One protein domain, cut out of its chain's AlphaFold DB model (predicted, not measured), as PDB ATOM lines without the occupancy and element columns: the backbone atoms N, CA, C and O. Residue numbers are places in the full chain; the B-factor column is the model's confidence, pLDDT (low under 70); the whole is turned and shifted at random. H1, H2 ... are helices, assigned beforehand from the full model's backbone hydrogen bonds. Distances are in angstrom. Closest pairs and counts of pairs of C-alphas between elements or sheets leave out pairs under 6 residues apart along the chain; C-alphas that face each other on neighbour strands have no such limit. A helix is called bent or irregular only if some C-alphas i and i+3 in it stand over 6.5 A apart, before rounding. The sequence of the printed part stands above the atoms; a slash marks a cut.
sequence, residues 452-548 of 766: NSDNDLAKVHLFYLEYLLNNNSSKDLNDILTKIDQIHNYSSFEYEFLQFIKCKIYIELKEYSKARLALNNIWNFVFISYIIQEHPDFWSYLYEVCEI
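What this domain is: This is residues 452 to 548 of the 766 residues of the protein "Protein prenylyltransferase" of Rhizophagus irregularis (UniProt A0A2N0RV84). The longest helix, H3, forms the middle of an elongated helical body, with H1 and H2 packed on one side of it and H4 and H5 on the other. H6 sits at one end of the body and makes a corner with H3, about perpendicular to it at 85 degrees, with the C-alphas of Ile 507 and Phe 538 closest, 6.6 A apart. The printed part has 97 residues with six named helices, H1 to H6 in chain order, and no named strand; its class is all helix. It is compact, with a radius of gyration of the C-alphas of 13.5 A, and spans 47 by 29 by 20 A.

Where its parts are: H3, residues 492 to 508, runs 24.7 A from C-alpha 492 at (-38.480, 21.075, -18.385). Before it come H1, residues 456 to 469, 20.0 A, and H2, residues 474 to 485, 16.4 A. After it come H4, residues 512 to 519, H5, residues 525 to 534, and H6, residues 536 to 545, with C-alpha 545 at (-47.672, 34.082, -41.091).

How they stand to each other: H3 is the hub, touching four helices. With H1 and H2 it forms an up-and-down bundle, each helix running against the one before. The closest C-alphas are Leu 457 and Glu 494 for H1 and H3, 6.1 A, and Leu 477 and Ile 505 for H2 and H3, 6.4 A. H1 touches H2 with residues 463 to 467 alone, closest at the C-alphas of Phe 463 and Ile 480, 6.6 A. H3 and H4 form a helical hairpin at a shallow tilt of 16 degrees, with the C-alphas of Cys 503 and Ala 515 closest, 4.4 A. H5 touches residues 497 to 504 of H3, running the same way; the closest C-alphas, Phe 500 and Phe 527, are 6.3 A apart. H6 only just touches H4, with 3 pairs of C-alphas within 8 A, the closest being Tyr 512 and Phe 538, 6.6 A; they are about perpendicular at 84 degrees. In all six helices every O i to N i+4 pair is within hydrogen-bond range.

The domain as a whole: The C-alphas of Asn 452 and Ile 548, the two farthest apart, are 47.3 A apart. The printed part has no cut and no long link. Mean pLDDT of the printed part is 73.0; residues 519 to 536 and 538 to 548 are among those under 70.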
ATOM      1  N   ASN A 452     -49.926   5.441 -10.393       65.19
ATOM      2  CA  ASN A 452     -49.979   6.159  -9.119       65.19
ATOM      3  C   ASN A 452     -50.004   7.682  -9.356       65.19
ATOM      4  O   ASN A 452     -49.317   8.175 -10.252       65.19
ATOM      5  N   SER A 453     -50.763   8.432  -8.552       59.38
ATOM      6  CA  SER A 453     -51.106   9.848  -8.795       59.38
ATOM      7  C   SER A 453     -49.938  10.836  -8.752       59.38
ATOM      8  O   SER A 453     -50.104  11.992  -9.143       59.38
ATOM      9  N   ASP A 454     -48.767  10.397  -8.299       65.56
ATOM     10  CA  ASP A 454     -47.693  11.288  -7.855       65.56
ATOM     11  C   ASP A 454     -46.503  11.326  -8.835       65.56
ATOM     12  O   ASP A 454     -45.549  12.062  -8.614       65.56
ATOM     13  N   ASN A 455     -46.546  10.556  -9.933       73.88
ATOM     14  CA  ASN A 455     -45.517  10.579 -10.980       73.88
ATOM     15  C   ASN A 455     -45.997  11.387 -12.195       73.88
ATOM     16  O   ASN A 455     -46.879  10.951 -12.940       73.88
ATOM     17  N   ASP A 456     -45.403  12.559 -12.408       75.38
ATOM     18  CA  ASP A 456     -45.818  13.484 -13.465       75.38
ATOM     19  C   ASP A 456     -45.484  12.988 -14.877       75.38
ATOM     20  O   ASP A 456     -46.339  13.055 -15.760       75.38
ATOM     21  N   LEU A 457     -44.316  12.374 -15.083       75.81
ATOM     22  CA  LEU A 457     -43.946  11.756 -16.361       75.81
ATOM     23  C   LEU A 457     -44.934  10.644 -16.761       75.81
ATOM     24  O   LEU A 457     -45.290  10.508 -17.932       75.81
ATOM     25  N   ALA A 458     -45.448   9.884 -15.789       77.50
ATOM     26  CA  ALA A 458     -46.500   8.903 -16.037       77.50
ATOM     27  C   ALA A 458     -47.826   9.559 -16.480       77.50
ATOM     28  O   ALA A 458     -48.500   9.038 -17.370       77.50
ATOM     29  N   LYS A 459     -48.188  10.734 -15.949       81.50
ATOM     30  CA  LYS A 459     -49.360  11.496 -16.427       81.50
ATOM     31  C   LYS A 459     -49.170  11.968 -17.870       81.50
ATOM     32  O   LYS A 459     -50.082  11.800 -18.676       81.50
ATOM     33  N   VAL A 460     -47.988  12.481 -18.231       82.75
ATOM     34  CA  VAL A 460     -47.687  12.893 -19.620       82.75
ATOM     35  C   VAL A 460     -47.857  11.717 -20.589       82.75
ATOM     36  O   VAL A 460     -48.546  11.834 -21.603       82.75
ATOM     37  N   HIS A 461     -47.309  10.552 -20.239       83.69
ATOM     38  CA  HIS A 461     -47.487   9.308 -20.991       83.69
ATOM     39  C   HIS A 461     -48.948   8.844 -21.088       83.69
ATOM     40  O   HIS A 461     -49.352   8.324 -22.132       83.69
ATOM     41  N   LEU A 462     -49.747   9.038 -20.034       87.50
ATOM     42  CA  LEU A 462     -51.178   8.741 -20.046       87.50
ATOM     43  C   LEU A 462     -51.909   9.622 -21.065       87.50
ATOM     44  O   LEU A 462     -52.604   9.080 -21.920       87.50
ATOM     45  N   PHE A 463     -51.711  10.946 -21.036       87.69
ATOM     46  CA  PHE A 463     -52.339  11.858 -22.002       87.69
ATOM     47  C   PHE A 463     -51.872  11.599 -23.432       87.69
ATOM     48  O   PHE A 463     -52.672  11.692 -24.362       87.69
ATOM     49  N   TYR A 464     -50.605  11.223 -23.619       87.06
ATOM     50  CA  TYR A 464     -50.099  10.847 -24.931       87.06
ATOM     51  C   TYR A 464     -50.790   9.587 -25.475       87.06
ATOM     52  O   TYR A 464     -51.234   9.583 -26.623       87.06
ATOM     53  N   LEU A 465     -50.966   8.539 -24.659       86.69
ATOM     54  CA  LEU A 465     -51.726   7.353 -25.075       86.69
ATOM     55  C   LEU A 465     -53.235   7.618 -25.210       86.69
ATOM     56  O   LEU A 465     -53.848   7.039 -26.104       86.69
ATOM     57  N   GLU A 466     -53.836   8.493 -24.394       88.94
ATOM     58  CA  GLU A 466     -55.222   8.947 -24.598       88.94
ATOM     59  C   GLU A 466     -55.376   9.612 -25.970       88.94
ATOM     60  O   GLU A 466     -56.286   9.250 -26.714       88.94
ATOM     61  N   TYR A 467     -54.464  10.521 -26.328       87.81
ATOM     62  CA  TYR A 467     -54.431  11.193 -27.627       87.81
ATOM     63  C   TYR A 467     -54.263  10.207 -28.796       87.81
ATOM     64  O   TYR A 467     -54.999  10.296 -29.774       87.81
ATOM     65  N   LEU A 468     -53.359   9.225 -28.691       85.38
ATOM     66  CA  LEU A 468     -53.155   8.234 -29.757       85.38
ATOM     67  C   LEU A 468     -54.315   7.232 -29.915       85.38
ATOM     68  O   LEU A 468     -54.516   6.696 -31.004       85.38
ATOM     69  N   LEU A 469     -55.040   6.907 -28.838       83.88
ATOM     70  CA  LEU A 469     -55.994   5.790 -28.828       83.88
ATOM     71  C   LEU A 469     -57.470   6.212 -28.807       83.88
ATOM     72  O   LEU A 469     -58.327   5.395 -29.171       83.88
ATOM     73  N   ASN A 470     -57.802   7.441 -28.414       76.62
ATOM     74  CA  ASN A 470     -59.178   7.938 -28.432       76.62
ATOM     75  C   ASN A 470     -59.475   8.669 -29.750       76.62
ATOM     76  O   ASN A 470     -58.820   9.635 -30.118       76.62
ATOM     77  N   ASN A 471     -60.485   8.184 -30.477       59.81
ATOM     78  CA  ASN A 471     -60.727   8.572 -31.866       59.81
ATOM     79  C   ASN A 471     -61.298   9.998 -32.007       59.81
ATOM     80  O   ASN A 471     -62.517  10.163 -31.983       59.81
ATOM     81  N   ASN A 472     -60.428  10.965 -32.305       62.53
ATOM     82  CA  ASN A 472     -60.604  12.090 -33.245       62.53
ATOM     83  C   ASN A 472     -61.855  12.991 -33.117       62.53
ATOM     84  O   ASN A 472     -62.099  13.818 -34.000       62.53
ATOM     85  N   SER A 473     -62.676  12.869 -32.074       75.69
ATOM     86  CA  SER A 473     -63.768  13.810 -31.847       75.69
ATOM     87  C   SER A 473     -63.192  15.086 -31.240       75.69
ATOM     88  O   SER A 473     -62.369  15.045 -30.323       75.69
ATOM     89  N   SER A 474     -63.644  16.245 -31.720       78.62
ATOM     90  CA  SER A 474     -63.194  17.528 -31.171       78.62
ATOM     91  C   SER A 474     -63.510  17.662 -29.679       78.62
ATOM     92  O   SER A 474     -62.836  18.412 -28.981       78.62
ATOM     93  N   LYS A 475     -64.499  16.920 -29.165       84.12
ATOM     94  CA  LYS A 475     -64.813  16.869 -27.737       84.12
ATOM     95  C   LYS A 475     -63.731  16.139 -26.938       84.12
ATOM     96  O   LYS A 475     -63.304  16.668 -25.919       84.12
ATOM     97  N   ASP A 476     -63.286  14.972 -27.398       84.25
ATOM     98  CA  ASP A 476     -62.289  14.160 -26.683       84.25
ATOM     99  C   ASP A 476     -60.909  14.835 -26.714       84.25
ATOM    100  O   ASP A 476     -60.213  14.889 -25.705       84.25
ATOM    101  N   LEU A 477     -60.563  15.464 -27.841       86.75
ATOM    102  CA  LEU A 477     -59.368  16.303 -27.963       86.75
ATOM    103  C   LEU A 477     -59.379  17.496 -26.983       86.75
ATOM    104  O   LEU A 477     -58.370  17.779 -26.340       86.75
ATOM    105  N   ASN A 478     -60.521  18.176 -26.819       87.88
ATOM    106  CA  ASN A 478     -60.657  19.273 -25.850       87.88
ATOM    107  C   ASN A 478     -60.681  18.791 -24.386       87.88
ATOM    108  O   ASN A 478     -60.229  19.526 -23.507       87.88
ATOM    109  N   ASP A 479     -61.159  17.575 -24.104       88.19
ATOM    110  CA  ASP A 479     -61.049  16.948 -22.778       88.19
ATOM    111  C   ASP A 479     -59.574  16.711 -22.406       88.19
ATOM    112  O   ASP A 479     -59.138  17.109 -21.326       88.19
ATOM    113  N   ILE A 480     -58.770  16.180 -23.339       88.25
ATOM    114  CA  ILE A 480     -57.320  15.997 -23.150       88.25
ATOM    115  C   ILE A 480     -56.617  17.344 -22.916       88.25
ATOM    116  O   ILE A 480     -55.855  17.467 -21.959       88.25
ATOM    117  N   LEU A 481     -56.907  18.379 -23.716       89.88
ATOM    118  CA  LEU A 481     -56.361  19.727 -23.481       89.88
ATOM    119  C   LEU A 481     -56.720  20.259 -22.085       89.88
ATOM    120  O   LEU A 481     -55.857  20.782 -21.385       89.88
ATOM    121  N   THR A 482     -57.973  20.070 -21.657       89.44
ATOM    122  CA  THR A 482     -58.452  20.506 -20.337       89.44
ATOM    123  C   THR A 482     -57.723  19.782 -19.200       89.44
ATOM    124  O   THR A 482     -57.375  20.416 -18.207       89.44
ATOM    125  N   LYS A 483     -57.449  18.477 -19.340       88.12
ATOM    126  CA  LYS A 483     -56.645  17.703 -18.377       88.12
ATOM    127  C   LYS A 483     -55.196  18.189 -18.310       88.12
ATOM    128  O   LYS A 483     -54.651  18.303 -17.217       88.12
ATOM    129  N   ILE A 484     -54.581  18.497 -19.455       88.12
ATOM    130  CA  ILE A 484     -53.205  19.013 -19.517       88.12
ATOM    131  C   ILE A 484     -53.106  20.383 -18.826       88.12
ATOM    132  O   ILE A 484     -52.185  20.609 -18.041       88.12
ATOM    133  N   ASP A 485     -54.069  21.277 -19.070       85.44
ATOM    134  CA  ASP A 485     -54.079  22.641 -18.517       85.44
ATOM    135  C   ASP A 485     -54.343  22.700 -16.999       85.44
ATOM    136  O   ASP A 485     -54.053  23.715 -16.365       85.44
ATOM    137  N   GLN A 486     -54.856  21.622 -16.394       81.69
ATOM    138  CA  GLN A 486     -55.105  21.522 -14.949       81.69
ATOM    139  C   GLN A 486     -53.855  21.230 -14.107       81.69
ATOM    140  O   GLN A 486     -53.951  21.221 -12.879       81.69
ATOM    141  N   ILE A 487     -52.702  20.957 -14.725       73.50
ATOM    142  CA  ILE A 487     -51.512  20.508 -13.998       73.50
ATOM    143  C   ILE A 487     -50.476  21.627 -13.933       73.50
ATOM    144  O   ILE A 487     -50.211  22.335 -14.908       73.50
ATOM    145  N   HIS A 488     -49.917  21.814 -12.742       61.38
ATOM    146  CA  HIS A 488     -49.026  22.912 -12.398       61.38
ATOM    147  C   HIS A 488     -47.793  22.343 -11.686       61.38
ATOM    148  O   HIS A 488     -47.941  21.486 -10.817       61.38
ATOM    149  N   ASN A 489     -46.615  22.871 -12.036       60.75
ATOM    150  CA  ASN A 489     -45.268  22.350 -11.756       60.75
ATOM    151  C   ASN A 489     -44.904  21.077 -12.543       60.75
ATOM    152  O   ASN A 489     -45.538  20.039 -12.411       60.75
ATOM    153  N   TYR A 490     -43.836  21.185 -13.335       65.31
ATOM    154  CA  TYR A 490     -43.186  20.108 -14.082       65.31
ATOM    155  C   TYR A 490     -41.693  20.431 -14.209       65.31
ATOM    156  O   TYR A 490     -41.320  21.606 -14.212       65.31
ATOM    157  N   SER A 491     -40.854  19.412 -14.391       62.19
ATOM    158  CA  SER A 491     -39.525  19.584 -14.987       62.19
ATOM    159  C   SER A 491     -39.624  19.977 -16.471       62.19
ATOM    160  O   SER A 491     -40.669  19.822 -17.112       62.19
ATOM    161  N   SER A 492     -38.534  20.520 -17.022       68.12
ATOM    162  CA  SER A 492     -38.480  21.075 -18.385       68.12
ATOM    163  C   SER A 492     -38.947  20.090 -19.463       68.12
ATOM    164  O   SER A 492     -39.774  20.447 -20.300       68.12
ATOM    165  N   PHE A 493     -38.491  18.835 -19.408       71.25
ATOM    166  CA  PHE A 493     -38.829  17.812 -20.400       71.25
ATOM    167  C   PHE A 493     -40.328  17.472 -20.434       71.25
ATOM    168  O   PHE A 493     -40.936  17.463 -21.505       71.25
ATOM    169  N   GLU A 494     -40.944  17.222 -19.277       79.25
ATOM    170  CA  GLU A 494     -42.372  16.918 -19.156       79.25
ATOM    171  C   GLU A 494     -43.230  18.089 -19.648       79.25
ATOM    172  O   GLU A 494     -44.197  17.875 -20.383       79.25
ATOM    173  N   TYR A 495     -42.844  19.326 -19.318       81.81
ATOM    174  CA  TYR A 495     -43.505  20.522 -19.835       81.81
ATOM    175  C   TYR A 495     -43.432  20.591 -21.366       81.81
ATOM    176  O   TYR A 495     -44.468  20.719 -22.020       81.81
ATOM    177  N   GLU A 496     -42.243  20.454 -21.957       75.56
ATOM    178  CA  GLU A 496     -42.064  20.482 -23.413       75.56
ATOM    179  C   GLU A 496     -42.823  19.360 -24.133       75.56
ATOM    180  O   GLU A 496     -43.412  19.584 -25.193       75.56
ATOM    181  N   PHE A 497     -42.863  18.159 -23.553       82.50
ATOM    182  CA  PHE A 497     -43.603  17.033 -24.115       82.50
ATOM    183  C   PHE A 497     -45.123  17.281 -24.061       82.50
ATOM    184  O   PHE A 497     -45.837  16.990 -25.023       82.50
ATOM    185  N   LEU A 498     -45.638  17.939 -23.018       86.88
ATOM    186  CA  LEU A 498     -47.029  18.406 -22.998       86.88
ATOM    187  C   LEU A 498     -47.295  19.498 -24.039       86.88
ATOM    188  O   LEU A 498     -48.339  19.462 -24.689       86.88
ATOM    189  N   GLN A 499     -46.366  20.436 -24.260       83.44
ATOM    190  CA  GLN A 499     -46.497  21.420 -25.344       83.44
ATOM    191  C   GLN A 499     -46.507  20.743 -26.724       83.44
ATOM    192  O   GLN A 499     -47.306  21.127 -27.577       83.44
ATOM    193  N   PHE A 500     -45.712  19.687 -26.928       83.31
ATOM    194  CA  PHE A 500     -45.764  18.850 -28.131       83.31
ATOM    195  C   PHE A 500     -47.145  18.202 -28.321       83.31
ATOM    196  O   PHE A 500     -47.735  18.339 -29.396       83.31
ATOM    197  N   ILE A 501     -47.710  17.580 -27.277       87.56
ATOM    198  CA  ILE A 501     -49.056  16.980 -27.321       87.56
ATOM    199  C   ILE A 501     -50.111  18.048 -27.648       87.56
ATOM    200  O   ILE A 501     -50.907  17.871 -28.570       87.56
ATOM    201  N   LYS A 502     -50.082  19.196 -26.956       89.94
ATOM    202  CA  LYS A 502     -50.983  20.330 -27.224       89.94
ATOM    203  C   LYS A 502     -50.858  20.836 -28.660       89.94
ATOM    204  O   LYS A 502     -51.876  21.096 -29.293       89.94
ATOM    205  N   CYS A 503     -49.637  20.959 -29.184       85.88
ATOM    206  CA  CYS A 503     -49.393  21.399 -30.555       85.88
ATOM    207  C   CYS A 503     -50.073  20.459 -31.559       85.88
ATOM    208  O   CYS A 503     -50.879  20.925 -32.364       85.88
ATOM    209  N   LYS A 504     -49.852  19.140 -31.442       86.25
ATOM    210  CA  LYS A 504     -50.515  18.127 -32.281       86.25
ATOM    211  C   LYS A 504     -52.043  18.218 -32.222       86.25
ATOM    212  O   LYS A 504     -52.694  18.282 -33.263       86.25
ATOM    213  N   ILE A 505     -52.612  18.306 -31.018       90.31
ATOM    214  CA  ILE A 505     -54.065  18.418 -30.835       90.31
ATOM    215  C   ILE A 505     -54.615  19.700 -31.484       90.31
ATOM    216  O   ILE A 505     -55.624  19.650 -32.189       90.31
ATOM    217  N   TYR A 506     -53.957  20.850 -31.307       89.81
ATOM    218  CA  TYR A 506     -54.392  22.101 -31.941       89.81
ATOM    219  C   TYR A 506     -54.298  22.059 -33.471       89.81
ATOM    220  O   TYR A 506     -55.126  22.683 -34.135       89.81
ATOM    221  N   ILE A 507     -53.341  21.322 -34.045       85.25
ATOM    222  CA  ILE A 507     -53.261  21.112 -35.498       85.25
ATOM    223  C   ILE A 507     -54.462  20.297 -35.988       85.25
ATOM    224  O   ILE A 507     -55.135  20.716 -36.928       85.25
ATOM    225  N   GLU A 508     -54.801  19.191 -35.321       88.81
ATOM    226  CA  GLU A 508     -55.969  18.369 -35.677       88.81
ATOM    227  C   GLU A 508     -57.301  19.126 -35.529       88.81
ATOM    228  O   GLU A 508     -58.200  18.984 -36.361       88.81
ATOM    229  N   LEU A 509     -57.407  19.999 -34.522       89.88
ATOM    230  CA  LEU A 509     -58.534  20.925 -34.341       89.88
ATOM    231  C   LEU A 509     -58.533  22.107 -35.333       89.88
ATOM    232  O   LEU A 509     -59.494  22.878 -35.355       89.88
ATOM    233  N   LYS A 510     -57.489  22.257 -36.160       89.50
ATOM    234  CA  LYS A 510     -57.243  23.382 -37.086       89.50
ATOM    235  C   LYS A 510     -57.101  24.752 -36.410       89.50
ATOM    236  O   LYS A 510     -57.262  25.796 -37.040       89.50
ATOM    237  N   GLU A 511     -56.742  24.768 -35.131       89.75
ATOM    238  CA  GLU A 511     -56.483  25.973 -34.341       89.75
ATOM    239  C   GLU A 511     -55.010  26.407 -34.462       89.75
ATOM    240  O   GLU A 511     -54.282  26.525 -33.472       89.75
ATOM    241  N   TYR A 512     -54.544  26.646 -35.692       81.00
ATOM    242  CA  TYR A 512     -53.115  26.812 -35.991       81.00
ATOM    243  C   TYR A 512     -52.425  27.967 -35.238       81.00
ATOM    244  O   TYR A 512     -51.229  27.892 -34.952       81.00
ATOM    245  N   SER A 513     -53.160  29.006 -34.833       76.94
ATOM    246  CA  SER A 513     -52.623  30.071 -33.976       76.94
ATOM    247  C   SER A 513     -52.232  29.567 -32.582       76.94
ATOM    248  O   SER A 513     -51.170  29.933 -32.077       76.94
ATOM    249  N   LYS A 514     -53.035  28.682 -31.974       84.00
ATOM    250  CA  LYS A 514     -52.710  28.034 -30.692       84.00
ATOM    251  C   LYS A 514     -51.636  26.962 -30.866       84.00
ATOM    252  O   LYS A 514     -50.743  26.871 -30.028       84.00
ATOM    253  N   ALA A 515     -51.659  26.218 -31.976       79.06
ATOM    254  CA  ALA A 515     -50.594  25.272 -32.314       79.06
ATOM    255  C   ALA A 515     -49.223  25.964 -32.406       79.06
ATOM    256  O   ALA A 515     -48.251  25.462 -31.851       79.06
ATOM    257  N   ARG A 516     -49.149  27.154 -33.024       71.81
ATOM    258  CA  ARG A 516     -47.927  27.975 -33.068       71.81
ATOM    259  C   ARG A 516     -47.471  28.423 -31.678       71.81
ATOM    260  O   ARG A 516     -46.281  28.374 -31.397       71.81
ATOM    261  N   LEU A 517     -48.392  28.845 -30.810       68.31
ATOM    262  CA  LEU A 517     -48.050  29.226 -29.433       68.31
ATOM    263  C   LEU A 517     -47.499  28.038 -28.633       68.31
ATOM    264  O   LEU A 517     -46.515  28.206 -27.923       68.31
ATOM    265  N   ALA A 518     -48.076  26.843 -28.792       72.75
ATOM    266  CA  ALA A 518     -47.539  25.623 -28.195       72.75
ATOM    267  C   ALA A 518     -46.157  25.263 -28.776       72.75
ATOM    268  O   ALA A 518     -45.243  24.961 -28.018       72.75
ATOM    269  N   LEU A 519     -45.971  25.374 -30.099       67.25
ATOM    270  CA  LEU A 519     -44.690  25.116 -30.771       67.25
ATOM    271  C   LEU A 519     -43.565  26.036 -30.269       67.25
ATOM    272  O   LEU A 519     -42.449  25.571 -30.070       67.25
ATOM    273  N   ASN A 520     -43.859  27.318 -30.026       62.03
ATOM    274  CA  ASN A 520     -42.893  28.282 -29.486       62.03
ATOM    275  C   ASN A 520     -42.390  27.924 -28.071       62.03
ATOM    276  O   ASN A 520     -41.353  28.433 -27.660       62.03
ATOM    277  N   ASN A 521     -43.122  27.084 -27.332       66.62
ATOM    278  CA  ASN A 521     -42.759  26.634 -25.987       66.62
ATOM    279  C   ASN A 521     -41.976  25.303 -25.994       66.62
ATOM    280  O   ASN A 521     -41.690  24.764 -24.925       66.62
ATOM    281  N   ILE A 522     -41.660  24.756 -27.174       57.69
ATOM    282  CA  ILE A 522     -40.859  23.540 -27.355       57.69
ATOM    283  C   ILE A 522     -39.447  23.958 -27.773       57.69
ATOM    284  O   ILE A 522     -39.272  24.680 -28.754       57.69
ATOM    285  N   TRP A 523     -38.436  23.460 -27.069       53.69
ATOM    286  CA  TRP A 523     -37.017  23.695 -27.350       53.69
ATOM    287  C   TRP A 523     -36.369  22.442 -27.959       53.69
ATOM    288  O   TRP A 523     -35.458  22.529 -28.788       53.69
ATOM    289  N   ASN A 524     -36.900  21.266 -27.618       53.31
ATOM    290  CA  ASN A 524     -36.517  19.969 -28.135       53.31
ATOM    291  C   ASN A 524     -36.776  19.879 -29.648       53.31
ATOM    292  O   ASN A 524     -37.897  19.697 -30.134       53.31
ATOM    293  N   PHE A 525     -35.682  19.959 -30.405       50.94
ATOM    294  CA  PHE A 525     -35.682  19.934 -31.865       50.94
ATOM    295  C   PHE A 525     -36.354  18.688 -32.463       50.94
ATOM    296  O   PHE A 525     -36.897  18.760 -33.564       50.94
ATOM    297  N   VAL A 526     -36.354  17.558 -31.752       52.44
ATOM    298  CA  VAL A 526     -36.973  16.320 -32.233       52.44
ATOM    299  C   VAL A 526     -38.487  16.476 -32.320       52.44
ATOM    300  O   VAL A 526     -39.063  16.219 -33.377       52.44
ATOM    301  N   PHE A 527     -39.118  16.956 -31.247       57.38
ATOM    302  CA  PHE A 527     -40.553  17.241 -31.195       57.38
ATOM    303  C   PHE A 527     -40.970  18.225 -32.298       57.38
ATOM    304  O   PHE A 527     -41.928  17.955 -33.025       57.38
ATOM    305  N   ILE A 528     -40.194  19.296 -32.504       54.50
ATOM    306  CA  ILE A 528     -40.393  20.256 -33.603       54.50
ATOM    307  C   ILE A 528     -40.313  19.553 -34.967       54.50
ATOM    308  O   ILE A 528     -41.226  19.675 -35.783       54.50
ATOM    309  N   SER A 529     -39.245  18.787 -35.220       51.03
ATOM    310  CA  SER A 529     -39.051  18.096 -36.502       51.03
ATOM    311  C   SER A 529     -40.168  17.101 -36.815       51.03
ATOM    312  O   SER A 529     -40.574  16.989 -37.969       51.03
ATOM    313  N   TYR A 530     -40.711  16.428 -35.798       58.91
ATOM    314  CA  TYR A 530     -41.785  15.458 -35.967       58.91
ATOM    315  C   TYR A 530     -43.125  16.131 -36.294       58.91
ATOM    316  O   TYR A 530     -43.808  15.705 -37.223       58.91
ATOM    317  N   ILE A 531     -43.455  17.243 -35.618       59.94
ATOM    318  CA  ILE A 531     -44.633  18.068 -35.943       59.94
ATOM    319  C   ILE A 531     -44.588  18.527 -37.409       59.94
ATOM    320  O   ILE A 531     -45.580  18.399 -38.123       59.94
ATOM    321  N   ILE A 532     -43.435  19.020 -37.875       55.78
ATOM    322  CA  ILE A 532     -43.270  19.513 -39.253       55.78
ATOM    323  C   ILE A 532     -43.327  18.362 -40.280       55.78
ATOM    324  O   ILE A 532     -43.803  18.563 -41.396       55.78
ATOM    325  N   GLN A 533     -42.878  17.153 -39.921       54.22
ATOM    326  CA  GLN A 533     -42.961  15.971 -40.791       54.22
ATOM    327  C   GLN A 533     -44.384  15.418 -40.931       54.22
ATOM    328  O   GLN A 533     -44.758  15.012 -42.030       54.22
ATOM    329  N   GLU A 534     -45.172  15.384 -39.852       64.19
ATOM    330  CA  GLU A 534     -46.538  14.839 -39.892       64.19
ATOM    331  C   GLU A 534     -47.586  15.838 -40.412       64.19
ATOM    332  O   GLU A 534     -48.603  15.412 -40.961       64.19
ATOM    333  N   HIS A 535     -47.351  17.149 -40.273       67.75
ATOM    334  CA  HIS A 535     -48.353  18.191 -40.534       67.75
ATOM    335  C   HIS A 535     -47.865  19.273 -41.527       67.75
ATOM    336  O   HIS A 535     -47.600  20.418 -41.138       67.75
ATOM    337  N   PRO A 536     -47.746  18.948 -42.831       62.38
ATOM    338  CA  PRO A 536     -47.264  19.888 -43.848       62.38
ATOM    339  C   PRO A 536     -48.215  21.075 -44.085       62.38
ATOM    340  O   PRO A 536     -47.785  22.138 -44.525       62.38
ATOM    341  N   ASP A 537     -49.502  20.929 -43.773       71.25
ATOM    342  CA  ASP A 537     -50.509  21.988 -43.845       71.25
ATOM    343  C   ASP A 537     -50.350  23.034 -42.729       71.25
ATOM    344  O   ASP A 537     -50.466  24.236 -42.982       71.25
ATOM    345  N   PHE A 538     -50.001  22.602 -41.515       69.19
ATOM    346  CA  PHE A 538     -49.593  23.509 -40.442       69.19
ATOM    347  C   PHE A 538     -48.277  24.232 -40.775       69.19
ATOM    348  O   PHE A 538     -48.138  25.421 -40.478       69.19
ATOM    349  N   TRP A 539     -47.339  23.567 -41.459       58.22
ATOM    350  CA  TRP A 539     -46.127  24.225 -41.955       58.22
ATOM    351  C   TRP A 539     -46.435  25.333 -42.977       58.22
ATOM    352  O   TRP A 539     -45.893  26.433 -42.859       58.22
ATOM    353  N   SER A 540     -47.361  25.105 -43.917       59.28
ATOM    354  CA  SER A 540     -47.832  26.148 -44.843       59.28
ATOM    355  C   SER A 540     -48.430  27.358 -44.113       59.28
ATOM    356  O   SER A 540     -48.139  28.496 -44.477       59.28
ATOM    357  N   TYR A 541     -49.197  27.140 -43.038       63.75
ATOM    358  CA  TYR A 541     -49.694  28.230 -42.190       63.75
ATOM    359  C   TYR A 541     -48.555  29.014 -41.514       63.75
ATOM    360  O   TYR A 541     -48.562  30.245 -41.524       63.75
ATOM    361  N   LEU A 542     -47.560  28.326 -40.939       54.22
ATOM    362  CA  LEU A 542     -46.400  28.990 -40.335       54.22
ATOM    363  C   LEU A 542     -45.635  29.822 -41.375       54.22
ATOM    364  O   LEU A 542     -45.255  30.953 -41.083       54.22
ATOM    365  N   TYR A 543     -45.470  29.298 -42.591       51.28
ATOM    366  CA  TYR A 543     -44.831  29.987 -43.711       51.28
ATOM    367  C   TYR A 543     -45.569  31.275 -44.118       51.28
ATOM    368  O   TYR A 543     -44.931  32.322 -44.252       51.28
ATOM    369  N   GLU A 544     -46.901  31.236 -44.255       54.88
ATOM    370  CA  GLU A 544     -47.712  32.422 -44.576       54.88
ATOM    371  C   GLU A 544     -47.612  33.510 -43.498       54.88
ATOM    372  O   GLU A 544     -47.445  34.686 -43.820       54.88
ATOM    373  N   VAL A 545     -47.672  33.130 -42.218       50.69
ATOM    374  CA  VAL A 545     -47.672  34.082 -41.091       50.69
ATOM    375  C   VAL A 545     -46.258  34.591 -40.742       50.69
ATOM    376  O   VAL A 545     -46.117  35.585 -40.029       50.69
ATOM    377  N   CYS A 546     -45.200  33.950 -41.248       44.38
ATOM    378  CA  CYS A 546     -43.808  34.384 -41.078       44.38
ATOM    379  C   CYS A 546     -43.254  35.236 -42.241       44.38
ATOM    380  O   CYS A 546     -42.074  35.578 -42.202       44.38
ATOM    381  N   GLU A 547     -44.072  35.588 -43.243       41.84
ATOM    382  CA  GLU A 547     -43.726  36.492 -44.365       41.84
ATOM    383  C   GLU A 547     -42.410  36.149 -45.105       41.84
ATOM    384  O   GLU A 547     -41.639  37.026 -45.504       41.84
ATOM    385  N   ILE A 548     -42.127  34.859 -45.312       41.09
ATOM    386  CA  ILE A 548     -40.857  34.438 -45.920       41.09
ATOM    387  C   ILE A 548     -40.879  34.682 -47.444       41.09
ATOM    388  O   ILE A 548     -41.772  34.229 -48.163       41.09
TER     389      ILE A 548